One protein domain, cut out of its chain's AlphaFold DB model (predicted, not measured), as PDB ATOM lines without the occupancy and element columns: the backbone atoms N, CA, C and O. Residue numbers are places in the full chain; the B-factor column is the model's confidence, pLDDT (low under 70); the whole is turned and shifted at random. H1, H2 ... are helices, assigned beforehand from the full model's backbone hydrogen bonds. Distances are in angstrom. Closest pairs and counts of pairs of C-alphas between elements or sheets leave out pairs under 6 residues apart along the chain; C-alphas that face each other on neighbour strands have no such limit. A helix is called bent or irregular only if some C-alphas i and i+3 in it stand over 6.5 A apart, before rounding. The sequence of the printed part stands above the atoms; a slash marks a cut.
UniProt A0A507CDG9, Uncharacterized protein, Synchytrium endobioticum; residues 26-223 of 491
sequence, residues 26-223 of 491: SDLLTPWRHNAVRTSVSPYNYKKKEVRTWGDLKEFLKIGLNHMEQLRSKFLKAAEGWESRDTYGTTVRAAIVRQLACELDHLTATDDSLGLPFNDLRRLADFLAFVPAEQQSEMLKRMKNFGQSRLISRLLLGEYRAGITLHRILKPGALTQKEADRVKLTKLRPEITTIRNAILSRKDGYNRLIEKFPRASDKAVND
ATOM      1  N   SER A  26     133.947 151.599 214.062       69.31
ATOM      2  CA  SER A  26     133.696 152.960 213.588       69.31
ATOM      3  C   SER A  26     134.352 153.186 212.225       69.31
ATOM      4  O   SER A  26     135.509 152.808 212.016       69.31
ATOM      5  N   ASP A  27     133.659 153.860 211.309       75.31
ATOM      6  CA  ASP A  27     134.204 154.258 210.008       75.31
ATOM      7  C   ASP A  27     135.322 155.306 210.133       75.31
ATOM      8  O   ASP A  27     136.199 155.376 209.270       75.31
ATOM      9  N   LEU A  28     135.401 156.048 211.245       77.06
ATOM     10  CA  LEU A  28     136.549 156.916 211.538       77.06
ATOM     11  C   LEU A  28     137.845 156.147 211.825       77.06
ATOM     12  O   LEU A  28     138.900 156.776 211.882       77.06
ATOM     13  N   LEU A  29     137.821 154.821 211.979       71.81
ATOM     14  CA  LEU A  29     139.035 153.995 212.035       71.81
ATOM     15  C   LEU A  29     139.615 153.702 210.639       71.81
ATOM     16  O   LEU A  29     140.796 153.358 210.519       71.81
ATOM     17  N   THR A  30     138.816 153.876 209.581       70.75
ATOM     18  CA  THR A  30     139.257 153.639 208.202       70.75
ATOM     19  C   THR A  30     140.201 154.738 207.711       70.75
ATOM     20  O   THR A  30     140.010 155.917 208.032       70.75
ATOM     21  N   PRO A  31     141.215 154.405 206.889       69.44
ATOM     22  CA  PRO A  31     141.871 155.423 206.077       69.44
ATOM     23  C   PRO A  31     140.817 156.078 205.184       69.44
ATOM     24  O   PRO A  31     140.002 155.377 204.588       69.44
ATOM     25  N   TRP A  32     140.861 157.404 205.052       68.75
ATOM     26  CA  TRP A  32     139.847 158.183 204.328       68.75
ATOM     27  C   TRP A  32     139.640 157.687 202.884       68.75
ATOM     28  O   TRP A  32     138.508 157.666 202.405       68.75
ATOM     29  N   ARG A  33     140.741 157.237 202.248       57.31
ATOM     30  CA  ARG A  33     140.891 156.845 200.829       57.31
ATOM     31  C   ARG A  33     140.509 157.981 199.842       57.31
ATOM     32  O   ARG A  33     139.762 158.884 200.180       57.31
ATOM     33  N   HIS A  34     141.025 158.072 198.615       47.88
ATOM     34  CA  HIS A  34     141.978 157.256 197.853       47.88
ATOM     35  C   HIS A  34     142.911 158.198 197.044       47.88
ATOM     36  O   HIS A  34     142.471 159.251 196.600       47.88
ATOM     37  N   ASN A  35     144.142 157.748 196.767       39.34
ATOM     38  CA  ASN A  35     145.042 158.202 195.684       39.34
ATOM     39  C   ASN A  35     145.738 159.592 195.789       39.34
ATOM     40  O   ASN A  35     145.255 160.545 196.385       39.34
ATOM     41  N   ALA A  36     146.917 159.669 195.153       40.47
ATOM     42  CA  ALA A  36     147.709 160.863 194.802       40.47
ATOM     43  C   ALA A  36     148.473 161.681 195.874       40.47
ATOM     44  O   ALA A  36     149.292 162.508 195.479       40.47
ATOM     45  N   VAL A  37     148.372 161.416 197.183       47.75
ATOM     46  CA  VAL A  37     149.418 161.879 198.131       47.75
ATOM     47  C   VAL A  37     150.401 160.738 198.385       47.75
ATOM     48  O   VAL A  37     150.042 159.737 199.003       47.75
ATOM     49  N   ARG A  38     151.653 160.887 197.928       49.34
ATOM     50  CA  ARG A  38     152.771 160.022 198.347       49.34
ATOM     51  C   ARG A  38     153.068 160.290 199.826       49.34
ATOM     52  O   ARG A  38     153.903 161.130 200.148       49.34
ATOM     53  N   THR A  39     152.386 159.593 200.729       55.41
ATOM     54  CA  THR A  39     152.719 159.623 202.156       55.41
ATOM     55  C   THR A  39     154.032 158.874 202.376       55.41
ATOM     56  O   THR A  39     154.131 157.684 202.089       55.41
ATOM     57  N   SER A  40     155.046 159.557 202.909       60.62
ATOM     58  CA  SER A  40     156.309 158.939 203.358       60.62
ATOM     59  C   SER A  40     156.126 158.042 204.592       60.62
ATOM     60  O   SER A  40     156.997 157.248 204.942       60.62
ATOM     61  N   VAL A  41     154.979 158.181 205.254       59.34
ATOM     62  CA  VAL A  41     154.573 157.471 206.462       59.34
ATOM     63  C   VAL A  41     153.795 156.210 206.087       59.34
ATOM     64  O   VAL A  41     152.847 156.285 205.310       59.34
ATOM     65  N   SER A  42     154.162 155.069 206.677       63.81
ATOM     66  CA  SER A  42     153.429 153.794 206.589       63.81
ATOM     67  C   SER A  42     152.468 153.632 207.783       63.81
ATOM     68  O   SER A  42     152.783 154.141 208.866       63.81
ATOM     69  N   PRO A  43     151.320 152.932 207.657       65.44
ATOM     70  CA  PRO A  43     150.392 152.738 208.767       65.44
ATOM     71  C   PRO A  43     151.010 151.881 209.870       65.44
ATOM     72  O   PRO A  43     151.683 150.883 209.595       65.44
ATOM     73  N   TYR A  44     150.705 152.190 211.133       65.81
ATOM     74  CA  TYR A  44     151.081 151.318 212.245       65.81
ATOM     75  C   TYR A  44     150.184 150.072 212.305       65.81
ATOM     76  O   TYR A  44     149.191 150.006 213.041       65.81
ATOM     77  N   ASN A  45     150.577 149.068 211.518       63.47
ATOM     78  CA  ASN A  45     149.990 147.735 211.465       63.47
ATOM     79  C   ASN A  45     150.924 146.708 212.145       63.47
ATOM     80  O   ASN A  45     151.994 146.378 211.634       63.47
ATOM     81  N   TYR A  46     150.499 146.204 213.305       56.00
ATOM     82  CA  TYR A  46     151.210 145.192 214.103       56.00
ATOM     83  C   TYR A  46     150.952 143.751 213.625       56.00
ATOM     84  O   TYR A  46     151.665 142.855 214.054       56.00
ATOM     85  N   LYS A  47     149.964 143.509 212.746       55.81
ATOM     86  CA  LYS A  47     149.756 142.206 212.086       55.81
ATOM     87  C   LYS A  47     150.747 141.997 210.933       55.81
ATOM     88  O   LYS A  47     151.098 140.864 210.631       55.81
ATOM     89  N   LYS A  48     151.194 143.086 210.287       54.03
ATOM     90  CA  LYS A  48     152.171 143.075 209.179       54.03
ATOM     91  C   LYS A  48     153.630 143.168 209.616       54.03
ATOM     92  O   LYS A  48     154.499 142.730 208.872       54.03
ATOM     93  N   LYS A  49     153.921 143.754 210.780       57.03
ATOM     94  CA  LYS A  49     155.247 143.615 211.390       57.03
ATOM     95  C   LYS A  49     155.291 142.298 212.147       57.03
ATOM     96  O   LYS A  49     154.435 142.053 212.988       57.03
ATOM     97  N   GLU A  50     156.307 141.490 211.883       57.25
ATOM     98  CA  GLU A  50     156.586 140.292 212.667       57.25
ATOM     99  C   GLU A  50     157.078 140.692 214.066       57.25
ATOM    100  O   GLU A  50     158.274 140.789 214.333       57.25
ATOM    101  N   VAL A  51     156.139 140.963 214.968       65.31
ATOM    102  CA  VAL A  51     156.415 141.146 216.392       65.31
ATOM    103  C   VAL A  51     156.707 139.762 216.975       65.31
ATOM    104  O   VAL A  51     155.798 139.055 217.406       65.31
ATOM    105  N   ARG A  52     157.975 139.341 216.900       68.50
ATOM    106  CA  ARG A  52     158.428 137.995 217.300       68.50
ATOM    107  C   ARG A  52     158.704 137.900 218.803       68.50
ATOM    108  O   ARG A  52     158.563 136.825 219.376       68.50
ATOM    109  N   THR A  53     159.061 139.010 219.449       76.06
ATOM    110  CA  THR A  53     159.368 139.087 220.885       76.06
ATOM    111  C   THR A  53     158.581 140.195 221.593       76.06
ATOM    112  O   THR A  53     158.122 141.165 220.982       76.06
ATOM    113  N   TRP A  54     158.464 140.103 222.922       78.69
ATOM    114  CA  TRP A  54     157.892 141.186 223.733       78.69
ATOM    115  C   TRP A  54     158.732 142.478 223.659       78.69
ATOM    116  O   TRP A  54     158.188 143.570 223.826       78.69
ATOM    117  N   GLY A  55     160.035 142.371 223.364       82.56
ATOM    118  CA  GLY A  55     160.918 143.510 223.103       82.56
ATOM    119  C   GLY A  55     160.521 144.259 221.829       82.56
ATOM    120  O   GLY A  55     160.353 145.480 221.866       82.56
ATOM    121  N   ASP A  56     160.249 143.526 220.744       80.56
ATOM    122  CA  ASP A  56     159.739 144.096 219.490       80.56
ATOM    123  C   ASP A  56     158.401 144.807 219.712       80.56
ATOM    124  O   ASP A  56     158.179 145.897 219.184       80.56
ATOM    125  N   LEU A  57     157.519 144.232 220.544       80.06
ATOM    126  CA  LEU A  57     156.246 144.857 220.914       80.06
ATOM    127  C   LEU A  57     156.467 146.156 221.705       80.06
ATOM    128  O   LEU A  57     155.856 147.181 221.395       80.06
ATOM    129  N   LYS A  58     157.357 146.136 222.707       84.69
ATOM    130  CA  LYS A  58     157.692 147.298 223.549       84.69
ATOM    131  C   LYS A  58     158.224 148.456 222.706       84.69
ATOM    132  O   LYS A  58     157.774 149.592 222.887       84.69
ATOM    133  N   GLU A  59     159.127 148.174 221.769       86.06
ATOM    134  CA  GLU A  59     159.710 149.193 220.897       86.06
ATOM    135  C   GLU A  59     158.727 149.647 219.803       86.06
ATOM    136  O   GLU A  59     158.586 150.846 219.579       86.06
ATOM    137  N   PHE A  60     157.945 148.739 219.204       83.50
ATOM    138  CA  PHE A  60     156.863 149.084 218.268       83.50
ATOM    139  C   PHE A  60     155.878 150.096 218.868       83.50
ATOM    140  O   PHE A  60     155.586 151.125 218.252       83.50
ATOM    141  N   LEU A  61     155.390 149.819 220.081       84.88
ATOM    142  CA  LEU A  61     154.449 150.687 220.790       84.88
ATOM    143  C   LEU A  61     155.089 152.037 221.134       84.88
ATOM    144  O   LEU A  61     154.445 153.071 221.001       84.88
ATOM    145  N   LYS A  62     156.362 152.045 221.547       89.00
ATOM    146  CA  LYS A  62     157.111 153.265 221.877       89.00
ATOM    147  C   LYS A  62     157.318 154.164 220.654       89.00
ATOM    148  O   LYS A  62     156.953 155.336 220.703       89.00
ATOM    149  N   ILE A  63     157.856 153.630 219.555       86.62
ATOM    150  CA  ILE A  63     158.107 154.411 218.333       86.62
ATOM    151  C   ILE A  63     156.779 154.919 217.754       86.62
ATOM    152  O   ILE A  63     156.666 156.094 217.404       86.62
ATOM    153  N   GLY A  64     155.747 154.071 217.697       84.19
ATOM    154  CA  GLY A  64     154.461 154.476 217.135       84.19
ATOM    155  C   GLY A  64     153.691 155.477 217.989       84.19
ATOM    156  O   GLY A  64     153.102 156.400 217.429       84.19
ATOM    157  N   LEU A  65     153.762 155.376 219.322       88.56
ATOM    158  CA  LEU A  65     153.252 156.413 220.222       88.56
ATOM    159  C   LEU A  65     153.943 157.754 219.939       88.56
ATOM    160  O   LEU A  65     153.259 158.727 219.629       88.56
ATOM    161  N   ASN A  66     155.280 157.780 219.930       91.19
ATOM    162  CA  ASN A  66     156.054 158.995 219.662       91.19
ATOM    163  C   ASN A  66     155.705 159.621 218.300       91.19
ATOM    164  O   ASN A  66     155.514 160.834 218.212       91.19
ATOM    165  N   HIS A  67     155.584 158.813 217.241       88.69
ATOM    166  CA  HIS A  67     155.213 159.302 215.907       88.69
ATOM    167  C   HIS A  67     153.804 159.913 215.897       88.69
ATOM    168  O   HIS A  67     153.615 160.992 215.333       88.69
ATOM    169  N   MET A  68     152.822 159.263 216.538       90.06
ATOM    170  CA  MET A  68     151.452 159.785 216.630       90.06
ATOM    171  C   MET A  68     151.404 161.104 217.400       90.06
ATOM    172  O   MET A  68     150.739 162.039 216.964       90.06
ATOM    173  N   GLU A  69     152.134 161.221 218.509       92.69
ATOM    174  CA  GLU A  69     152.147 162.434 219.331       92.69
ATOM    175  C   GLU A  69     152.848 163.610 218.647       92.69
ATOM    176  O   GLU A  69     152.304 164.716 218.624       92.69
ATOM    177  N   GLN A  70     154.007 163.375 218.025       93.25
ATOM    178  CA  GLN A  70     154.717 164.401 217.257       93.25
ATOM    179  C   GLN A  70     153.873 164.913 216.088       93.25
ATOM    180  O   GLN A  70     153.774 166.124 215.875       93.25
ATOM    181  N   LEU A  71     153.248 164.006 215.334       91.38
ATOM    182  CA  LEU A  71     152.454 164.365 214.165       91.38
ATOM    183  C   LEU A  71     151.140 165.054 214.557       91.38
ATOM    184  O   LEU A  71     150.794 166.076 213.966       91.38
ATOM    185  N   ARG A  72     150.469 164.586 215.620       93.31
ATOM    186  CA  ARG A  72     149.311 165.267 216.222       93.31
ATOM    187  C   ARG A  72     149.668 166.673 216.711       93.31
ATOM    188  O   ARG A  72     148.904 167.600 216.472       93.31
ATOM    189  N   SER A  73     150.824 166.855 217.354       94.44
ATOM    190  CA  SER A  73     151.280 168.176 217.814       94.44
ATOM    191  C   SER A  73     151.548 169.132 216.646       94.44
ATOM    192  O   SER A  73     151.081 170.271 216.671       94.44
ATOM    193  N   LYS A  74     152.231 168.667 215.587       93.19
ATOM    194  CA  LYS A  74     152.427 169.445 214.348       93.19
ATOM    195  C   LYS A  74     151.094 169.838 213.713       93.19
ATOM    196  O   LYS A  74     150.920 170.994 213.341       93.19
ATOM    197  N   PHE A  75     150.160 168.891 213.618       91.00
ATOM    198  CA  PHE A  75     148.830 169.117 213.063       91.00
ATOM    199  C   PHE A  75     148.046 170.176 213.849       91.00
ATOM    200  O   PHE A  75     147.571 171.132 213.246       91.00
ATOM    201  N   LEU A  76     147.979 170.058 215.182       90.44
ATOM    202  CA  LEU A  76     147.289 171.025 216.045       90.44
ATOM    203  C   LEU A  76     147.865 172.442 215.903       90.44
ATOM    204  O   LEU A  76     147.102 173.383 215.719       90.44
ATOM    205  N   LYS A  77     149.196 172.592 215.894       90.44
ATOM    206  CA  LYS A  77     149.858 173.891 215.664       90.44
ATOM    207  C   LYS A  77     149.551 174.466 214.278       90.44
ATOM    208  O   LYS A  77     149.286 175.653 214.133       90.44
ATOM    209  N   ALA A  78     149.550 173.634 213.236       85.88
ATOM    210  CA  ALA A  78     149.190 174.087 211.893       85.88
ATOM    211  C   ALA A  78     147.712 174.527 211.806       85.88
ATOM    212  O   ALA A  78     147.407 175.499 211.108       85.88
ATOM    213  N   ALA A  79     146.826 173.843 212.540       80.88
ATOM    214  CA  ALA A  79     145.380 174.062 212.613       80.88
ATOM    215  C   ALA A  79     144.926 175.207 213.547       80.88
ATOM    216  O   ALA A  79     143.751 175.567 213.551       80.88
ATOM    217  N   GLU A  80     145.831 175.794 214.329       79.31
ATOM    218  CA  GLU A  80     145.537 176.846 215.310       79.31
ATOM    219  C   GLU A  80     144.850 178.077 214.676       79.31
ATOM    220  O   GLU A  80     145.374 178.683 213.741       79.31
ATOM    221  N   GLY A  81     143.661 178.467 215.142       64.25
ATOM    222  CA  GLY A  81     142.892 179.553 214.509       64.25
ATOM    223  C   GLY A  81     142.206 179.170 213.186       64.25
ATOM    224  O   GLY A  81     141.973 180.030 212.333       64.25
ATOM    225  N   TRP A  82     141.859 177.889 213.002       61.28
ATOM    226  CA  TRP A  82     141.001 177.379 211.913       61.28
ATOM    227  C   TRP A  82     139.665 178.100 211.719       61.28
ATOM    228  O   TRP A  82     139.078 178.006 210.646       61.28
ATOM    229  N   GLU A  83     139.181 178.805 212.736       54.97
ATOM    230  CA  GLU A  83     137.966 179.626 212.679       54.97
ATOM    231  C   GLU A  83     138.076 180.764 211.641       54.97
ATOM    232  O   GLU A  83     137.067 181.286 211.166       54.97
ATOM    233  N   SER A  84     139.300 181.112 211.224       51.19
ATOM    234  CA  SER A  84     139.559 182.059 210.137       51.19
ATOM    235  C   SER A  84     139.188 181.496 208.750       51.19
ATOM    236  O   SER A  84     139.589 180.397 208.351       51.19
ATOM    237  N   ARG A  85     138.442 182.300 207.972       50.03
ATOM    238  CA  ARG A  85     137.880 181.955 206.643       50.03
ATOM    239  C   ARG A  85     138.914 181.566 205.568       50.03
ATOM    240  O   ARG A  85     138.532 180.955 204.569       50.03
ATOM    241  N   ASP A  86     140.196 181.868 205.772       49.53
ATOM    242  CA  ASP A  86     141.278 181.689 204.785       49.53
ATOM    243  C   ASP A  86     141.848 180.257 204.716       49.53
ATOM    244  O   ASP A  86     142.690 179.930 203.872       49.53
ATOM    245  N   THR A  87     141.391 179.365 205.596       49.94
ATOM    246  CA  THR A  87     141.984 178.033 205.819       49.94
ATOM    247  C   THR A  87     141.535 176.935 204.844       49.94
ATOM    248  O   THR A  87     141.960 175.788 204.979       49.94
ATOM    249  N   TYR A  88     140.734 177.278 203.827       53.28
ATOM    250  CA  TYR A  88     140.201 176.336 202.823       53.28
ATOM    251  C   TYR A  88     140.483 176.710 201.357       53.28
ATOM    252  O   TYR A  88     139.941 176.070 200.456       53.28
ATOM    253  N   GLY A  89     141.295 177.740 201.108       55.62
ATOM    254  CA  GLY A  89     141.756 178.110 199.764       55.62
ATOM    255  C   GLY A  89     143.104 177.483 199.390       55.62
ATOM    256  O   GLY A  89     143.660 176.671 200.126       55.62
ATOM    257  N   THR A  90     143.675 177.942 198.276       56.88
ATOM    258  CA  THR A  90     145.028 177.639 197.757       56.88
ATOM    259  C   THR A  90     146.183 178.128 198.652       56.88
ATOM    260  O   THR A  90     147.324 178.236 198.206       56.88
ATOM    261  N   THR A  91     145.924 178.432 199.927       70.94
ATOM    262  CA  THR A  91     146.940 178.935 200.852       70.94
ATOM    263  C   THR A  91     147.909 177.822 201.255       70.94
ATOM    264  O   THR A  91     147.518 176.685 201.532       70.94
ATOM    265  N   VAL A  92     149.197 178.165 201.356       75.56
ATOM    266  CA  VAL A  92     150.261 177.241 201.794       75.56
ATOM    267  C   VAL A  92     149.915 176.602 203.147       75.56
ATOM    268  O   VAL A  92     150.156 175.415 203.364       75.56
ATOM    269  N   ARG A  93     149.261 177.359 204.038       76.69
ATOM    270  CA  ARG A  93     148.790 176.872 205.339       76.69
ATOM    271  C   ARG A  93     147.747 175.756 205.213       76.69
ATOM    272  O   ARG A  93     147.892 174.728 205.873       76.69
ATOM    273  N   ALA A  94     146.727 175.931 204.373       76.88
ATOM    274  CA  ALA A  94     145.693 174.919 204.152       76.88
ATOM    275  C   ALA A  94     146.288 173.621 203.576       76.88
ATOM    276  O   ALA A  94     145.932 172.525 204.014       76.88
ATOM    277  N   ALA A  95     147.256 173.744 202.659       80.12
ATOM    278  CA  ALA A  95     147.992 172.607 202.111       80.12
ATOM    279  C   ALA A  95     148.790 171.848 203.191       80.12
ATOM    280  O   ALA A  95     148.674 170.625 203.278       80.12
ATOM    281  N   ILE A  96     149.523 172.555 204.063       84.50
ATOM    282  CA  ILE A  96     150.276 171.955 205.182       84.50
ATOM    283  C   ILE A  96     149.344 171.224 206.157       84.50
ATOM    284  O   ILE A  96     149.603 170.075 206.513       84.50
ATOM    285  N   VAL A  97     148.235 171.852 206.568       85.75
ATOM    286  CA  VAL A  97     147.234 171.220 207.448       85.75
ATOM    287  C   VAL A  97     146.686 169.941 206.813       85.75
ATOM    288  O   VAL A  97     146.631 168.901 207.472       85.75
ATOM    289  N   ARG A  98     146.314 169.996 205.527       82.56
ATOM    290  CA  ARG A  98     145.788 168.843 204.788       82.56
ATOM    291  C   ARG A  98     146.821 167.720 204.687       82.56
ATOM    292  O   ARG A  98     146.461 166.567 204.903       82.56
ATOM    293  N   GLN A  99     148.088 168.037 204.414       84.62
ATOM    294  CA  GLN A  99     149.170 167.050 204.392       84.62
ATOM    295  C   GLN A  99     149.334 166.374 205.760       84.62
ATOM    296  O   GLN A  99     149.323 165.148 205.834       84.62
ATOM    297  N   LEU A 100     149.416 167.153 206.844       88.56
ATOM    298  CA  LEU A 100     149.555 166.623 208.205       88.56
ATOM    299  C   LEU A 100     148.347 165.760 208.613       88.56
ATOM    300  O   LEU A 100     148.527 164.723 209.249       88.56
ATOM    301  N   ALA A 101     147.129 166.127 208.197       87.56
ATOM    302  CA  ALA A 101     145.942 165.291 208.372       87.56
ATOM    303  C   ALA A 101     146.029 163.970 207.593       87.56
ATOM    304  O   ALA A 101     145.667 162.924 208.129       87.56
ATOM    305  N   CYS A 102     146.505 163.998 206.345       84.12
ATOM    306  CA  CYS A 102     146.694 162.798 205.529       84.12
ATOM    307  C   CYS A 102     147.779 161.877 206.105       84.12
ATOM    308  O   CYS A 102     147.565 160.670 206.178       84.12
ATOM    309  N   GLU A 103     148.909 162.422 206.560       87.06
ATOM    310  CA  GLU A 103     149.952 161.648 207.241       87.06
ATOM    311  C   GLU A 103     149.419 161.033 208.546       87.06
ATOM    312  O   GLU A 103     149.670 159.856 208.807       87.06
ATOM    313  N   LEU A 104     148.639 161.780 209.341       87.69
ATOM    314  CA  LEU A 104     148.073 161.293 210.604       87.69
ATOM    315  C   LEU A 104     146.973 160.245 210.381       87.69
ATOM    316  O   LEU A 104     146.914 159.260 211.118       87.69
ATOM    317  N   ASP A 105     146.139 160.407 209.350       85.81
ATOM    318  CA  ASP A 105     145.173 159.393 208.909       85.81
ATOM    319  C   ASP A 105     145.910 158.112 208.515       85.81
ATOM    320  O   ASP A 105     145.630 157.049 209.067       85.81
ATOM    321  N   HIS A 106     146.922 158.218 207.651       80.38
ATOM    322  CA  HIS A 106     147.694 157.070 207.189       80.38
ATOM    323  C   HIS A 106     148.391 156.342 208.348       80.38
ATOM    324  O   HIS A 106     148.260 155.128 208.482       80.38
ATOM    325  N   LEU A 107     149.047 157.086 209.246       83.00
ATOM    326  CA  LEU A 107     149.725 156.573 210.440       83.00
ATOM    327  C   LEU A 107     148.795 155.757 211.352       83.00
ATOM    328  O   LEU A 107     149.195 154.732 211.909       83.00
ATOM    329  N   THR A 108     147.554 156.222 211.511       82.69
ATOM    330  CA  THR A 108     146.576 155.688 212.472       82.69
ATOM    331  C   THR A 108     145.571 154.709 211.854       82.69
ATOM    332  O   THR A 108     144.810 154.092 212.601       82.69
ATOM    333  N   ALA A 109     145.566 154.526 210.529       76.25
ATOM    334  CA  ALA A 109     144.646 153.651 209.795       76.25
ATOM    335  C   ALA A 109     144.743 152.181 210.230       76.25
ATOM    336  O   ALA A 109     145.841 151.672 210.459       76.25
ATOM    337  N   THR A 110     143.602 151.503 210.367       68.88
ATOM    338  CA  THR A 110     143.527 150.138 210.914       68.88
ATOM    339  C   THR A 110     142.460 149.294 210.218       68.88
ATOM    340  O   THR A 110     141.503 149.816 209.652       68.88
ATOM    341  N   ASP A 111     142.658 147.981 210.265       53.88
ATOM    342  CA  ASP A 111     141.779 146.924 209.771       53.88
ATOM    343  C   ASP A 111     140.724 146.551 210.827       53.88
ATOM    344  O   ASP A 111     140.740 145.481 211.427       53.88
ATOM    345  N   ASP A 112     139.810 147.494 211.050       52.94
ATOM    346  CA  ASP A 112     138.489 147.324 211.679       52.94
ATOM    347  C   ASP A 112     138.446 147.127 213.205       52.94
ATOM    348  O   ASP A 112     137.460 147.520 213.836       52.94
ATOM    349  N   SER A 113     139.523 146.646 213.832       54.09
ATOM    350  CA  SER A 113     139.683 146.715 215.290       54.09
ATOM    351  C   SER A 113     140.104 148.113 215.756       54.09
ATOM    352  O   SER A 113     140.637 148.910 214.984       54.09
ATOM    353  N   LEU A 114     139.951 148.414 217.055       52.88
ATOM    354  CA  LEU A 114     140.367 149.682 217.695       52.88
ATOM    355  C   LEU A 114     141.901 149.938 217.691       52.88
ATOM    356  O   LEU A 114     142.415 150.735 218.479       52.88
ATOM    357  N   GLY A 115     142.651 149.262 216.818       52.62
ATOM    358  CA  GLY A 115     144.045 149.553 216.505       52.62
ATOM    359  C   GLY A 115     145.025 149.265 217.638       52.62
ATOM    360  O   GLY A 115     146.111 149.850 217.653       52.62
ATOM    361  N   LEU A 116     144.653 148.382 218.571       55.19
ATOM    362  CA  LEU A 116     145.486 147.955 219.689       55.19
ATOM    363  C   LEU A 116     145.522 146.432 219.836       55.19
ATOM    364  O   LEU A 116     144.466 145.799 219.752       55.19
ATOM    365  N   PRO A 117     146.673 145.842 220.211       43.53
ATOM    366  CA  PRO A 117     146.808 144.398 220.322       43.53
ATOM    367  C   PRO A 117     146.112 143.784 221.556       43.53
ATOM    368  O   PRO A 117     146.492 142.715 221.978       43.53
ATOM    369  N   PHE A 118     145.084 144.400 222.146       46.72
ATOM    370  CA  PHE A 118     144.185 143.729 223.113       46.72
ATOM    371  C   PHE A 118     142.731 143.640 222.637       46.72
ATOM    372  O   PHE A 118     141.906 143.012 223.292       46.72
ATOM    373  N   ASN A 119     142.431 144.229 221.479       48.69
ATOM    374  CA  ASN A 119     141.305 143.796 220.664       48.69
ATOM    375  C   ASN A 119     141.740 142.668 219.698       48.69
ATOM    376  O   ASN A 119     140.876 142.026 219.122       48.69
ATOM    377  N   ASP A 120     143.055 142.440 219.515       44.75
ATOM    378  CA  ASP A 120     143.598 141.597 218.431       44.75
ATOM    379  C   ASP A 120     144.828 140.706 218.786       44.75
ATOM    380  O   ASP A 120     145.163 139.825 217.994       44.75
ATOM    381  N   LEU A 121     145.484 140.816 219.962       39.94
ATOM    382  CA  LEU A 121     146.190 139.643 220.529       39.94
ATOM    383  C   LEU A 121     145.138 138.792 221.236       39.94
ATOM    384  O   LEU A 121     144.920 138.909 222.438       39.94
ATOM    385  N   ARG A 122     144.441 137.992 220.426       49.47
ATOM    386  CA  ARG A 122     144.200 136.564 220.679       49.47
ATOM    387  C   ARG A 122     144.126 136.183 222.170       49.47
ATOM    388  O   ARG A 122     144.982 135.475 222.659       49.47
ATOM    389  N   ARG A 123     143.072 136.602 222.877       59.19
ATOM    390  CA  ARG A 123     142.787 136.238 224.287       59.19
ATOM    391  C   ARG A 123     143.828 136.720 225.321       59.19
ATOM    392  O   ARG A 123     145.022 136.844 225.085       59.19
ATOM    393  N   LEU A 124     143.347 136.945 226.548       65.25
ATOM    394  CA  LEU A 124     144.196 137.326 227.685       65.25
ATOM    395  C   LEU A 124     145.313 136.295 227.943       65.25
ATOM    396  O   LEU A 124     146.422 136.684 228.292       65.25
ATOM    397  N   ALA A 125     145.031 135.006 227.729       65.12
ATOM    398  CA  ALA A 125     145.978 133.908 227.919       65.12
ATOM    399  C   ALA A 125     147.254 134.049 227.065       65.12
ATOM    400  O   ALA A 125     148.351 133.954 227.615       65.12
ATOM    401  N   ASP A 126     147.139 134.349 225.766       68.00
ATOM    402  CA  ASP A 126     148.304 134.465 224.880       68.00
ATOM    403  C   ASP A 126     149.195 135.648 225.288       68.00
ATOM    404  O   ASP A 126     150.418 135.554 225.222       68.00
ATOM    405  N   PHE A 127     148.611 136.748 225.785       74.50
ATOM    406  CA  PHE A 127     149.387 137.858 226.351       74.50
ATOM    407  C   PHE A 127     150.178 137.440 227.599       74.50
ATOM    408  O   PHE A 127     151.344 137.814 227.729       74.50
ATOM    409  N   LEU A 128     149.570 136.657 228.501       73.69
ATOM    410  CA  LEU A 128     150.246 136.157 229.704       73.69
ATOM    411  C   LEU A 128     151.381 135.182 229.370       73.69
ATOM    412  O   LEU A 128     152.397 135.185 230.058       73.69
ATOM    413  N   ALA A 129     151.222 134.387 228.309       74.06
ATOM    414  CA  ALA A 129     152.261 133.495 227.800       74.06
ATOM    415  C   ALA A 129     153.383 134.249 227.057       74.06
ATOM    416  O   ALA A 129     154.544 133.849 227.122       74.06
ATOM    417  N   PHE A 130     153.058 135.342 226.359       78.38
ATOM    418  CA  PHE A 130     154.006 136.114 225.547       78.38
ATOM    419  C   PHE A 130     154.828 137.139 226.347       78.38
ATOM    420  O   PHE A 130     155.963 137.443 225.975       78.38
ATOM    421  N   VAL A 131     154.271 137.701 227.426       79.62
ATOM    422  CA  VAL A 131     154.910 138.765 228.216       79.62
ATOM    423  C   VAL A 131     155.246 138.267 229.626       79.62
ATOM    424  O   VAL A 131     154.328 137.896 230.360       79.62
ATOM    425  N   PRO A 132     156.527 138.314 230.058       82.62
ATOM    426  CA  PRO A 132     156.933 137.911 231.405       82.62
ATOM    427  C   PRO A 132     156.150 138.647 232.498       82.62
ATOM    428  O   PRO A 132     155.936 139.854 232.382       82.62
ATOM    429  N   ALA A 133     155.769 137.945 233.573       80.62
ATOM    430  CA  ALA A 133     154.899 138.457 234.641       80.62
ATOM    431  C   ALA A 133     155.316 139.844 235.172       80.62
ATOM    432  O   ALA A 133     154.501 140.764 235.234       80.62
ATOM    433  N   GLU A 134     156.608 140.022 235.447       82.81
ATOM    434  CA  GLU A 134     157.217 141.278 235.915       82.81
ATOM    435  C   GLU A 134     157.006 142.463 234.953       82.81
ATOM    436  O   GLU A 134     156.925 143.617 235.370       82.81
ATOM    437  N   GLN A 135     156.890 142.188 233.651       85.50
ATOM    438  CA  GLN A 135     156.759 143.180 232.582       85.50
ATOM    439  C   GLN A 135     155.299 143.407 232.150       85.50
ATOM    440  O   GLN A 135     155.019 144.381 231.447       85.50
ATOM    441  N   GLN A 136     154.348 142.563 232.572       82.31
ATOM    442  CA  GLN A 136     152.943 142.632 232.136       82.31
ATOM    443  C   GLN A 136     152.291 143.982 232.472       82.31
ATOM    444  O   GLN A 136     151.648 144.581 231.609       82.31
ATOM    445  N   SER A 137     152.511 144.519 233.680       81.81
ATOM    446  CA  SER A 137     151.973 145.830 234.085       81.81
ATOM    447  C   SER A 137     152.579 146.993 233.284       81.81
ATOM    448  O   SER A 137     151.860 147.911 232.879       81.81
ATOM    449  N   GLU A 138     153.886 146.960 232.989       86.44
ATOM    450  CA  GLU A 138     154.530 147.979 232.145       86.44
ATOM    451  C   GLU A 138     154.007 147.911 230.702       86.44
ATOM    452  O   GLU A 138     153.665 148.935 230.105       86.44
ATOM    453  N   MET A 139     153.883 146.700 230.153       84.56
ATOM    454  CA  MET A 139     153.376 146.479 228.803       84.56
ATOM    455  C   MET A 139     151.912 146.920 228.666       84.56
ATOM    456  O   MET A 139     151.578 147.643 227.727       84.56
ATOM    457  N   LEU A 140     151.052 146.598 229.639       81.31
ATOM    458  CA  LEU A 140     149.663 147.070 229.692       81.31
ATOM    459  C   LEU A 140     149.569 148.602 229.689       81.31
ATOM    460  O   LEU A 140     148.751 149.156 228.955       81.31
ATOM    461  N   LYS A 141     150.435 149.299 230.441       84.62
ATOM    462  CA  LYS A 141     150.524 150.773 230.431       84.62
ATOM    463  C   LYS A 141     150.949 151.311 229.058       84.62
ATOM    464  O   LYS A 141     150.333 152.248 228.554       84.62
ATOM    465  N   ARG A 142     151.949 150.703 228.407       86.12
ATOM    466  CA  ARG A 142     152.383 151.093 227.047       86.12
ATOM    467  C   ARG A 142     151.280 150.892 226.013       86.12
ATOM    468  O   ARG A 142     151.035 151.780 225.198       86.12
ATOM    469  N   MET A 143     150.592 149.755 226.075       80.81
ATOM    470  CA  MET A 143     149.481 149.433 225.185       80.81
ATOM    471  C   MET A 143     148.307 150.387 225.417       80.81
ATOM    472  O   MET A 143     147.821 150.965 224.452       80.81
ATOM    473  N   LYS A 144     147.918 150.666 226.671       82.94
ATOM    474  CA  LYS A 144     146.929 151.708 227.004       82.94
ATOM    475  C   LYS A 144     147.255 153.033 226.303       82.94
ATOM    476  O   LYS A 144     146.438 153.533 225.529       82.94
ATOM    477  N   ASN A 145     148.459 153.562 226.531       86.12
ATOM    478  CA  ASN A 145     148.870 154.873 226.028       86.12
ATOM    479  C   ASN A 145     148.886 154.925 224.492       86.12
ATOM    480  O   ASN A 145     148.367 155.875 223.908       86.12
ATOM    481  N   PHE A 146     149.416 153.888 223.830       85.56
ATOM    482  CA  PHE A 146     149.479 153.811 222.366       85.56
ATOM    483  C   PHE A 146     148.103 153.991 221.715       85.56
ATOM    484  O   PHE A 146     147.931 154.859 220.860       85.56
ATOM    485  N   GLY A 147     147.098 153.207 222.120       80.44
ATOM    486  CA  GLY A 147     145.781 153.299 221.485       80.44
ATOM    487  C   GLY A 147     144.906 154.424 222.003       80.44
ATOM    488  O   GLY A 147     144.077 154.902 221.241       80.44
ATOM    489  N   GLN A 148     145.109 154.914 223.230       83.38
ATOM    490  CA  GLN A 148     144.523 156.200 223.617       83.38
ATOM    491  C   GLN A 148     145.019 157.300 222.669       83.38
ATOM    492  O   GLN A 148     144.207 158.010 222.081       83.38
ATOM    493  N   SER A 149     146.329 157.368 222.416       86.94
ATOM    494  CA  SER A 149     146.917 158.317 221.463       86.94
ATOM    495  C   SER A 149     146.401 158.114 220.027       86.94
ATOM    496  O   SER A 149     146.089 159.095 219.344       86.94
ATOM    497  N   ARG A 150     146.219 156.861 219.581       84.94
ATOM    498  CA  ARG A 150     145.603 156.515 218.284       84.94
ATOM    499  C   ARG A 150     144.151 156.990 218.171       84.94
ATOM    500  O   ARG A 150     143.815 157.654 217.194       84.94
ATOM    501  N   LEU A 151     143.304 156.688 219.157       84.75
ATOM    502  CA  LEU A 151     141.884 157.054 219.149       84.75
ATOM    503  C   LEU A 151     141.678 158.564 219.277       84.75
ATOM    504  O   LEU A 151     140.868 159.113 218.542       84.75
ATOM    505  N   ILE A 152     142.461 159.253 220.113       88.25
ATOM    506  CA  ILE A 152     142.466 160.725 220.188       88.25
ATOM    507  C   ILE A 152     142.830 161.330 218.825       88.25
ATOM    508  O   ILE A 152     142.207 162.289 218.381       88.25
ATOM    509  N   SER A 153     143.805 160.744 218.124       88.94
ATOM    510  CA  SER A 153     144.192 161.202 216.785       88.94
ATOM    511  C   SER A 153     143.089 160.945 215.744       88.94
ATOM    512  O   SER A 153     142.881 161.777 214.865       88.94
ATOM    513  N   ARG A 154     142.337 159.839 215.859       87.88
ATOM    514  CA  ARG A 154     141.163 159.554 215.014       87.88
ATOM    515  C   ARG A 154     139.963 160.449 215.312       87.88
ATOM    516  O   ARG A 154     139.339 160.920 214.367       87.88
ATOM    517  N   LEU A 155     139.697 160.746 216.584       89.56
ATOM    518  CA  LEU A 155     138.688 161.719 217.002       89.56
ATOM    519  C   LEU A 155     138.983 163.093 216.390       89.56
ATOM    520  O   LEU A 155     138.133 163.647 215.702       89.56
ATOM    521  N   LEU A 156     140.219 163.573 216.540       90.44
ATOM    522  CA  LEU A 156     140.675 164.857 216.010       90.44
ATOM    523  C   LEU A 156     140.567 164.945 214.474       90.44
ATOM    524  O   LEU A 156     140.181 165.977 213.933       90.44
ATOM    525  N   LEU A 157     140.865 163.856 213.754       88.56
ATOM    526  CA  LEU A 157     140.654 163.778 212.303       88.56
ATOM    527  C   LEU A 157     139.165 163.749 211.918       88.56
ATOM    528  O   LEU A 157     138.801 164.274 210.866       88.56
ATOM    529  N   GLY A 158     138.305 163.153 212.746       88.00
ATOM    530  CA  GLY A 158     136.853 163.191 212.572       88.00
ATOM    531  C   GLY A 158     136.285 164.594 212.782       88.00
ATOM    532  O   GLY A 158     135.565 165.096 211.922       88.00
ATOM    533  N   GLU A 159     136.675 165.252 213.875       88.69
ATOM    534  CA  GLU A 159     136.321 166.640 214.198       88.69
ATOM    535  C   GLU A 159     136.813 167.605 213.109       88.69
ATOM    536  O   GLU A 159     136.030 168.431 212.638       88.69
ATOM    537  N   TYR A 160     138.042 167.422 212.601       86.50
ATOM    538  CA  TYR A 160     138.531 168.135 211.417       86.50
ATOM    539  C   TYR A 160     137.580 167.971 210.232       86.50
ATOM    540  O   TYR A 160     137.067 168.967 209.727       86.50
ATOM    541  N   ARG A 161     137.314 166.726 209.801       85.44
ATOM    542  CA  ARG A 161     136.448 166.430 208.647       85.44
ATOM    543  C   ARG A 161     135.059 167.045 208.817       85.44
ATOM    544  O   ARG A 161     134.568 167.656 207.875       85.44
ATOM    545  N   ALA A 162     134.463 166.950 210.006       86.69
ATOM    546  CA  ALA A 162     133.185 167.586 210.309       86.69
ATOM    547  C   ALA A 162     133.251 169.118 210.163       86.69
ATOM    548  O   ALA A 162     132.347 169.703 209.566       86.69
ATOM    549  N   GLY A 163     134.337 169.752 210.617       84.06
ATOM    550  CA  GLY A 163     134.622 171.172 210.396       84.06
ATOM    551  C   GLY A 163     134.726 171.545 208.910       84.06
ATOM    552  O   GLY A 163     134.043 172.474 208.476       84.06
ATOM    553  N   ILE A 164     135.488 170.781 208.103       80.75
ATOM    554  CA  ILE A 164     135.559 170.963 206.635       80.75
ATOM    555  C   ILE A 164     134.147 170.941 206.039       80.75
ATOM    556  O   ILE A 164     133.756 171.826 205.274       80.75
ATOM    557  N   THR A 165     133.391 169.893 206.363       83.19
ATOM    558  CA  THR A 165     132.087 169.612 205.764       83.19
ATOM    559  C   THR A 165     131.057 170.669 206.155       83.19
ATOM    560  O   THR A 165     130.345 171.167 205.286       83.19
ATOM    561  N   LEU A 166     131.023 171.092 207.424       84.88
ATOM    562  CA  LEU A 166     130.166 172.188 207.877       84.88
ATOM    563  C   LEU A 166     130.488 173.497 207.143       84.88
ATOM    564  O   LEU A 166     129.580 174.166 206.652       84.88
ATOM    565  N   HIS A 167     131.771 173.839 207.000       78.75
ATOM    566  CA  HIS A 167     132.178 175.067 206.323       78.75
ATOM    567  C   HIS A 167     131.764 175.086 204.838       78.75
ATOM    568  O   HIS A 167     131.303 176.113 204.340       78.75
ATOM    569  N   ARG A 168     131.833 173.942 204.138       79.62
ATOM    570  CA  ARG A 168     131.336 173.805 202.751       79.62
ATOM    571  C   ARG A 168     129.828 174.014 202.627       79.62
ATOM    572  O   ARG A 168     129.388 174.669 201.690       79.62
ATOM    573  N   ILE A 169     129.041 173.516 203.584       84.06
ATOM    574  CA  ILE A 169     127.582 173.722 203.616       84.06
ATOM    575  C   ILE A 169     127.246 175.216 203.783       84.06
ATOM    576  O   ILE A 169     126.284 175.708 203.181       84.06
ATOM    577  N   LEU A 170     128.041 175.941 204.579       82.81
ATOM    578  CA  LEU A 170     127.848 177.365 204.873       82.81
ATOM    579  C   LEU A 170     128.284 178.304 203.732       82.81
ATOM    580  O   LEU A 170     127.655 179.345 203.552       82.81
ATOM    581  N   LYS A 171     129.306 177.960 202.933       79.31
ATOM    582  CA  LYS A 171     129.712 178.778 201.769       79.31
ATOM    583  C   LYS A 171     128.603 178.867 200.703       79.31
ATOM    584  O   LYS A 171     127.850 177.907 200.545       79.31
ATOM    585  N   PRO A 172     128.485 179.963 199.932       71.81
ATOM    586  CA  PRO A 172     127.689 179.979 198.701       71.81
ATOM    587  C   PRO A 172     128.161 178.881 197.733       71.81
ATOM    588  O   PRO A 172     129.355 178.597 197.665       71.81
ATOM    589  N   GLY A 173     127.237 178.237 197.016       76.69
ATOM    590  CA  GLY A 173     127.552 177.118 196.121       76.69
ATOM    591  C   GLY A 173     126.339 176.242 195.801       76.69
ATOM    592  O   GLY A 173     125.261 176.438 196.370       76.69
ATOM    593  N   ALA A 174     126.526 175.275 194.899       80.62
ATOM    594  CA  ALA A 174     125.469 174.402 194.387       80.62
ATOM    595  C   ALA A 174     124.735 173.622 195.496       80.62
ATOM    596  O   ALA A 174     125.358 173.031 196.381       80.62
ATOM    597  N   LEU A 175     123.400 173.587 195.419       82.19
ATOM    598  CA  LEU A 175     122.541 172.939 196.417       82.19
ATOM    599  C   LEU A 175     122.840 171.437 196.557       82.19
ATOM    600  O   LEU A 175     122.979 170.943 197.673       82.19
ATOM    601  N   THR A 176     123.040 170.745 195.435       79.62
ATOM    602  CA  THR A 176     123.375 169.312 195.368       79.62
ATOM    603  C   THR A 176     124.643 168.968 196.156       79.62
ATOM    604  O   THR A 176     124.659 168.016 196.936       79.62
ATOM    605  N   GLN A 177     125.693 169.787 196.034       80.31
ATOM    606  CA  GLN A 177     126.932 169.618 196.797       80.31
ATOM    607  C   GLN A 177     126.698 169.817 198.303       80.31
ATOM    608  O   GLN A 177     127.224 169.059 199.120       80.31
ATOM    609  N   LYS A 178     125.878 170.808 198.682       85.38
ATOM    610  CA  LYS A 178     125.516 171.052 200.086       85.38
ATOM    611  C   LYS A 178     124.700 169.909 200.679       85.38
ATOM    612  O   LYS A 178     124.892 169.585 201.846       85.38
ATOM    613  N   GLU A 179     123.807 169.299 199.911       87.25
ATOM    614  CA  GLU A 179     123.032 168.129 200.334       87.25
ATOM    615  C   GLU A 179     123.931 166.902 200.519       87.25
ATOM    616  O   GLU A 179     123.885 166.266 201.575       87.25
ATOM    617  N   ALA A 180     124.837 166.634 199.575       85.69
ATOM    618  CA  ALA A 180     125.833 165.573 199.709       85.69
ATOM    619  C   ALA A 180     126.742 165.779 200.938       85.69
ATOM    620  O   ALA A 180     127.013 164.833 201.683       85.69
ATOM    621  N   ASP A 181     127.192 167.010 201.193       84.94
ATOM    622  CA  ASP A 181     127.999 167.334 202.371       84.94
ATOM    623  C   ASP A 181     127.169 167.302 203.674       84.94
ATOM    624  O   ASP A 181     127.665 166.813 204.690       84.94
ATOM    625  N   ARG A 182     125.877 167.670 203.665       88.69
ATOM    626  CA  ARG A 182     124.959 167.440 204.802       88.69
ATOM    627  C   ARG A 182     124.847 165.951 205.135       88.69
ATOM    628  O   ARG A 182     124.991 165.591 206.300       88.69
ATOM    629  N   VAL A 183     124.670 165.080 204.138       89.25
ATOM    630  CA  VAL A 183     124.634 163.618 204.338       89.25
ATOM    631  C   VAL A 183     125.950 163.105 204.937       89.25
ATOM    632  O   VAL A 183     125.919 162.309 205.876       89.25
ATOM    633  N   LYS A 184     127.109 163.587 204.466       86.88
ATOM    634  CA  LYS A 184     128.420 163.246 205.058       86.88
ATOM    635  C   LYS A 184     128.526 163.705 206.516       86.88
ATOM    636  O   LYS A 184     128.982 162.933 207.353       86.88
ATOM    637  N   LEU A 185     128.080 164.921 206.842       88.06
ATOM    638  CA  LEU A 185     128.118 165.449 208.210       88.06
ATOM    639  C   LEU A 185     127.205 164.653 209.157       88.06
ATOM    640  O   LEU A 185     127.612 164.338 210.275       88.06
ATOM    641  N   THR A 186     126.009 164.275 208.700       90.06
ATOM    642  CA  THR A 186     125.081 163.414 209.451       90.06
ATOM    643  C   THR A 186     125.670 162.027 209.714       90.06
ATOM    644  O   THR A 186     125.442 161.487 210.791       90.06
ATOM    645  N   LYS A 187     126.480 161.476 208.796       88.12
ATOM    646  CA  LYS A 187     127.230 160.225 209.019       88.12
ATOM    647  C   LYS A 187     128.439 160.401 209.949       88.12
ATOM    648  O   LYS A 187     128.686 159.540 210.777       88.12
ATOM    649  N   LEU A 188     129.177 161.509 209.860       86.88
ATOM    650  CA  LEU A 188     130.377 161.746 210.682       86.88
ATOM    651  C   LEU A 188     130.065 162.020 212.164       86.88
ATOM    652  O   LEU A 188     130.841 161.633 213.033       86.88
ATOM    653  N   ARG A 189     128.947 162.689 212.468       88.38
ATOM    654  CA  ARG A 189     128.551 163.035 213.847       88.38
ATOM    655  C   ARG A 189     128.419 161.831 214.801       88.38
ATOM    656  O   ARG A 189     129.037 161.901 215.864       88.38
ATOM    657  N   PRO A 190     127.671 160.752 214.488       88.06
ATOM    658  CA  PRO A 190     127.597 159.587 215.367       88.06
ATOM    659  C   PRO A 190     128.964 158.914 215.533       88.06
ATOM    660  O   PRO A 190     129.331 158.592 216.653       88.06
ATOM    661  N   GLU A 191     129.766 158.808 214.471       86.44
ATOM    662  CA  GLU A 191     131.113 158.218 214.522       86.44
ATOM    663  C   GLU A 191     132.061 158.955 215.487       86.44
ATOM    664  O   GLU A 191     132.793 158.326 216.256       86.44
ATOM    665  N   ILE A 192     132.023 160.295 215.493       87.81
ATOM    666  CA  ILE A 192     132.763 161.137 216.450       87.81
ATOM    667  C   ILE A 192     132.348 160.797 217.888       87.81
ATOM    668  O   ILE A 192     133.208 160.609 218.751       87.81
ATOM    669  N   THR A 193     131.043 160.677 218.148       87.25
ATOM    670  CA  THR A 193     130.508 160.296 219.464       87.25
ATOM    671  C   THR A 193     130.918 158.873 219.854       87.25
ATOM    672  O   THR A 193     131.376 158.665 220.976       87.25
ATOM    673  N   THR A 194     130.850 157.913 218.928       85.00
ATOM    674  CA  THR A 194     131.282 156.522 219.130       85.00
ATOM    675  C   THR A 194     132.751 156.447 219.550       85.00
ATOM    676  O   THR A 194     133.065 155.825 220.565       85.00
ATOM    677  N   ILE A 195     133.664 157.139 218.851       82.19
ATOM    678  CA  ILE A 195     135.082 157.181 219.251       82.19
ATOM    679  C   ILE A 195     135.281 157.924 220.578       82.19
ATOM    680  O   ILE A 195     136.082 157.477 221.403       82.19
ATOM    681  N   ARG A 196     134.561 159.025 220.829       86.31
ATOM    682  CA  ARG A 196     134.667 159.773 222.094       86.31
ATOM    683  C   ARG A 196     134.281 158.903 223.295       86.31
ATOM    684  O   ARG A 196     135.028 158.860 224.272       86.31
ATOM    685  N   ASN A 197     133.195 158.140 223.184       82.81
ATOM    686  CA  ASN A 197     132.773 157.179 224.205       82.81
ATOM    687  C   ASN A 197     133.790 156.033 224.344       82.81
ATOM    688  O   ASN A 197     134.195 155.704 225.458       82.81
ATOM    689  N   ALA A 198     134.302 155.498 223.228       78.00
ATOM    690  CA  ALA A 198     135.326 154.449 223.234       78.00
ATOM    691  C   ALA A 198     136.604 154.853 223.991       78.00
ATOM    692  O   ALA A 198     137.207 154.024 224.672       78.00
ATOM    693  N   ILE A 199     137.030 156.119 223.893       80.25
ATOM    694  CA  ILE A 199     138.196 156.647 224.621       80.25
ATOM    695  C   ILE A 199     137.970 156.595 226.140       80.25
ATOM    696  O   ILE A 199     138.899 156.237 226.873       80.25
ATOM    697  N   LEU A 200     136.756 156.918 226.601       77.31
ATOM    698  CA  LEU A 200     136.369 156.876 228.013       77.31
ATOM    699  C   LEU A 200     136.330 155.429 228.523       77.31
ATOM    700  O   LEU A 200     137.155 155.068 229.360       77.31
ATOM    701  N   SER A 201     135.487 154.568 227.940       73.38
ATOM    702  CA  SER A 201     135.353 153.160 228.355       73.38
ATOM    703  C   SER A 201     136.696 152.418 228.336       73.38
ATOM    704  O   SER A 201     137.020 151.650 229.247       73.38
ATOM    705  N   ARG A 202     137.548 152.700 227.339       73.06
ATOM    706  CA  ARG A 202     138.892 152.118 227.244       73.06
ATOM    707  C   ARG A 202     139.822 152.567 228.370       73.06
ATOM    708  O   ARG A 202     140.622 151.755 228.836       73.06
ATOM    709  N   LYS A 203     139.765 153.834 228.796       74.12
ATOM    710  CA  LYS A 203     140.585 154.341 229.910       74.12
ATOM    711  C   LYS A 203     140.358 153.484 231.155       74.12
ATOM    712  O   LYS A 203     141.332 153.059 231.778       74.12
ATOM    713  N   ASP A 204     139.098 153.169 231.434       72.50
ATOM    714  CA  ASP A 204     138.687 152.448 232.633       72.50
ATOM    715  C   ASP A 204     138.956 150.944 232.528       72.50
ATOM    716  O   ASP A 204     139.503 150.364 233.464       72.50
ATOM    717  N   GLY A 205     138.700 150.324 231.369       71.38
ATOM    718  CA  GLY A 205     139.035 148.915 231.129       71.38
ATOM    719  C   GLY A 205     140.525 148.609 231.340       71.38
ATOM    720  O   GLY A 205     140.876 147.644 232.022       71.38
ATOM    721  N   TYR A 206     141.428 149.469 230.848       71.31
ATOM    722  CA  TYR A 206     142.864 149.305 231.114       71.31
ATOM    723  C   TYR A 206     143.242 149.604 232.565       71.31
ATOM    724  O   TYR A 206     144.123 148.925 233.086       71.31
ATOM    725  N   ASN A 207     142.603 150.573 233.231       74.75
ATOM    726  CA  ASN A 207     142.837 150.813 234.659       74.75
ATOM    727  C   ASN A 207     142.486 149.560 235.483       74.75
ATOM    728  O   ASN A 207     143.332 149.079 236.234       74.75
ATOM    729  N   ARG A 208     141.304 148.962 235.250       73.06
ATOM    730  CA  ARG A 208     140.854 147.724 235.914       73.06
ATOM    731  C   ARG A 208     141.804 146.544 235.690       73.06
ATOM    732  O   ARG A 208     141.989 145.732 236.593       73.06
ATOM    733  N   LEU A 209     142.407 146.421 234.505       71.56
ATOM    734  CA  LEU A 209     143.438 145.408 234.249       71.56
ATOM    735  C   LEU A 209     144.736 145.733 235.004       71.56
ATOM    736  O   LEU A 209     145.263 144.875 235.708       71.56
ATOM    737  N   ILE A 210     145.222 146.974 234.912       73.31
ATOM    738  CA  ILE A 210     146.472 147.425 235.543       73.31
ATOM    739  C   ILE A 210     146.421 147.331 237.078       73.31
ATOM    740  O   ILE A 210     147.473 147.142 237.676       73.31
ATOM    741  N   GLU A 211     145.252 147.396 237.723       74.12
ATOM    742  CA  GLU A 211     145.102 147.143 239.171       74.12
ATOM    743  C   GLU A 211     145.155 145.656 239.561       74.12
ATOM    744  O   GLU A 211     145.574 145.320 240.670       74.12
ATOM    745  N   LYS A 212     144.743 144.745 238.669       71.31
ATOM    746  CA  LYS A 212     144.698 143.300 238.961       71.31
ATOM    747  C   LYS A 212     146.086 142.654 238.953       71.31
ATOM    748  O   LYS A 212     146.349 141.793 239.787       71.31
ATOM    749  N   PHE A 213     146.981 143.083 238.060       65.81
ATOM    750  CA  PHE A 213     148.323 142.495 237.925       65.81
ATOM    751  C   PHE A 213     149.276 142.727 239.119       65.81
ATOM    752  O   PHE A 213     149.899 141.755 239.540       65.81
ATOM    753  N   PRO A 214     149.366 143.925 239.734       56.84
ATOM    754  CA  PRO A 214     150.163 144.155 240.945       56.84
ATOM    755  C   PRO A 214     149.785 143.227 242.105       56.84
ATOM    756  O   PRO A 214     150.643 142.670 242.778       56.84
ATOM    757  N   ARG A 215     148.485 142.957 242.296       46.88
ATOM    758  CA  ARG A 215     148.034 142.044 243.360       46.88
ATOM    759  C   ARG A 215     148.489 140.595 243.155       46.88
ATOM    760  O   ARG A 215     148.512 139.847 244.129       46.88
ATOM    761  N   ALA A 216     148.846 140.186 241.935       46.97
ATOM    762  CA  ALA A 216     149.345 138.840 241.666       46.97
ATOM    763  C   ALA A 216     150.819 138.672 242.078       46.97
ATOM    764  O   ALA A 216     151.153 137.657 242.691       46.97
ATOM    765  N   SER A 217     151.683 139.666 241.820       45.50
ATOM    766  CA  SER A 217     153.077 139.641 242.296       45.50
ATOM    767  C   SER A 217     153.141 139.691 243.817       45.50
ATOM    768  O   SER A 217     153.812 138.869 244.439       45.50
ATOM    769  N   ASP A 218     152.384 140.600 244.426       41.84
ATOM    770  CA  ASP A 218     152.496 140.877 245.858       41.84
ATOM    771  C   ASP A 218     151.940 139.720 246.698       41.84
ATOM    772  O   ASP A 218     152.436 139.434 247.789       41.84
ATOM    773  N   LYS A 219     150.941 138.994 246.178       41.94
ATOM    774  CA  LYS A 219     150.427 137.784 246.827       41.94
ATOM    775  C   LYS A 219     151.415 136.616 246.715       41.94
ATOM    776  O   LYS A 219     151.690 135.975 247.722       41.94
ATOM    777  N   ALA A 220     152.040 136.413 245.552       44.75
ATOM    778  CA  ALA A 220     153.078 135.392 245.372       44.75
ATOM    779  C   ALA A 220     154.350 135.651 246.211       44.75
ATOM    780  O   ALA A 220     155.031 134.705 246.607       44.75
ATOM    781  N   VAL A 221     154.664 136.918 246.509       46.34
ATOM    782  CA  VAL A 221     155.738 137.291 247.448       46.34
ATOM    783  C   VAL A 221     155.328 137.016 248.901       46.34
ATOM    784  O   VAL A 221     156.124 136.460 249.655       46.34
ATOM    785  N   ASN A 222     154.089 137.334 249.291       45.03
ATOM    786  CA  ASN A 222     153.602 137.100 250.656       45.03
ATOM    787  C   ASN A 222     153.359 135.616 250.989       45.03
ATOM    788  O   ASN A 222     153.590 135.207 252.128       45.03
ATOM    789  N   ASP A 223     152.949 134.791 250.023       45.94
ATOM    790  CA  ASP A 223     152.697 133.362 250.258       45.94
ATOM    791  C   ASP A 223     154.004 132.565 250.483       45.94
ATOM    792  O   ASP A 223     154.001 131.575 251.214       45.94
TER     793      ASP A 223
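This is residues 26 to 223 of the 491 residues of an uncharacterized protein of Synchytrium endobioticum (UniProt A0A507CDG9). A long hairpin of two helices, H6 and H7, makes the long axis of a rod, and H1 and H3 pack on H6, away from H7. H6 lies in the middle, its centre 3.4 A from the mean of all C-alphas, in an up-and-down bundle with H1 and H3, each running against the one before it, while the short H2 lies by the beginning of H3, the short H4 and H5 lie by H6, and residues 171 to 176 and 218 to 223 stick out. The 198 printed residues hold seven named helices, H1 to H7 in order, and no named strand: the class is all helix. The whole is only just loose, close to compact, with a radius of gyration of the C-alphas of 19.9 A, and spans 74 by 31 by 27 A.

Residues 26 to 53 hold no named element and lead to H1, residues 54 to 79. H2, residues 85 to 88, and H3, residues 92 to 108, only just touch, and only at the corner by their link, with 3 pairs of C-alphas within 8 A, the closest Thr 87 and Ala 94 at 5.1 A. H1, with residues 68 to 79 alone, touches H3 at a shallow tilt of 22 degrees, opposite ways; the closest C-alphas, Phe 75 and Leu 100, are 5.5 A apart. H6, residues 133 to 170, touches H1 with residues 139 to 153 alone, at a shallow tilt of 27 degrees, the same way; the closest C-alphas are Leu 65 and Phe 146, 5.1 A. H3 and H6 touch at a steep tilt of 40 degrees, opposite ways, closest at the C-alphas of Thr 108 and Arg 150, 6.0 A. H4, residues 117 to 120, and H5, residues 123 to 130, are each close to H6 but not clearly touching, with closest C-alphas 7.5 A apart at Pro 117 and Met 143 and 7.4 A apart at Leu 128 and Gln 136. H6 and H7, residues 175 to 223, form a helical hairpin and touch at a shallow tilt of 13 degrees, opposite ways, with Ile 169 and Lys 178 the closest C-alphas at 4.9 A. H7 is apart from H1 and H3. Every O i to N i+4 pair is within hydrogen-bond range in H1 and H3, against 3 of 4 in H5, 32 of 34 in H6 and 38 of 45 in H7; H2 and H4 are too short for such a pair.

H1 begins at C-alpha 54 (157.892, 141.186, 223.733) and is 36.9 A long; H2 is 7.2 A, H3 24.3 A, H4 4.7 A and H5 11.3 A. H6 begins at C-alpha 133 (154.899, 138.457, 234.641) and is 56.0 A long. H2 and H6 are irregular: C-alphas 85 and 88, and C-alphas 134 and 137, are 7.2 A apart. H7, 73.3 A, ends at C-alpha 223 (152.697, 133.362, 250.258); it is neither bent nor irregular, but only just: C-alphas 187 and 190 are 6.4 A apart.

The two C-alphas farthest apart, Ala 174 and Asp 223, are 74.5 A apart. The printed part has no cut and no long link; the link from H3 to H4 is short, the others tight. Mean pLDDT of the printed part is 74.2, and it is under 70 at residues 26, 31 to 52, 81 to 90, 110 to 126 and 213 to 223.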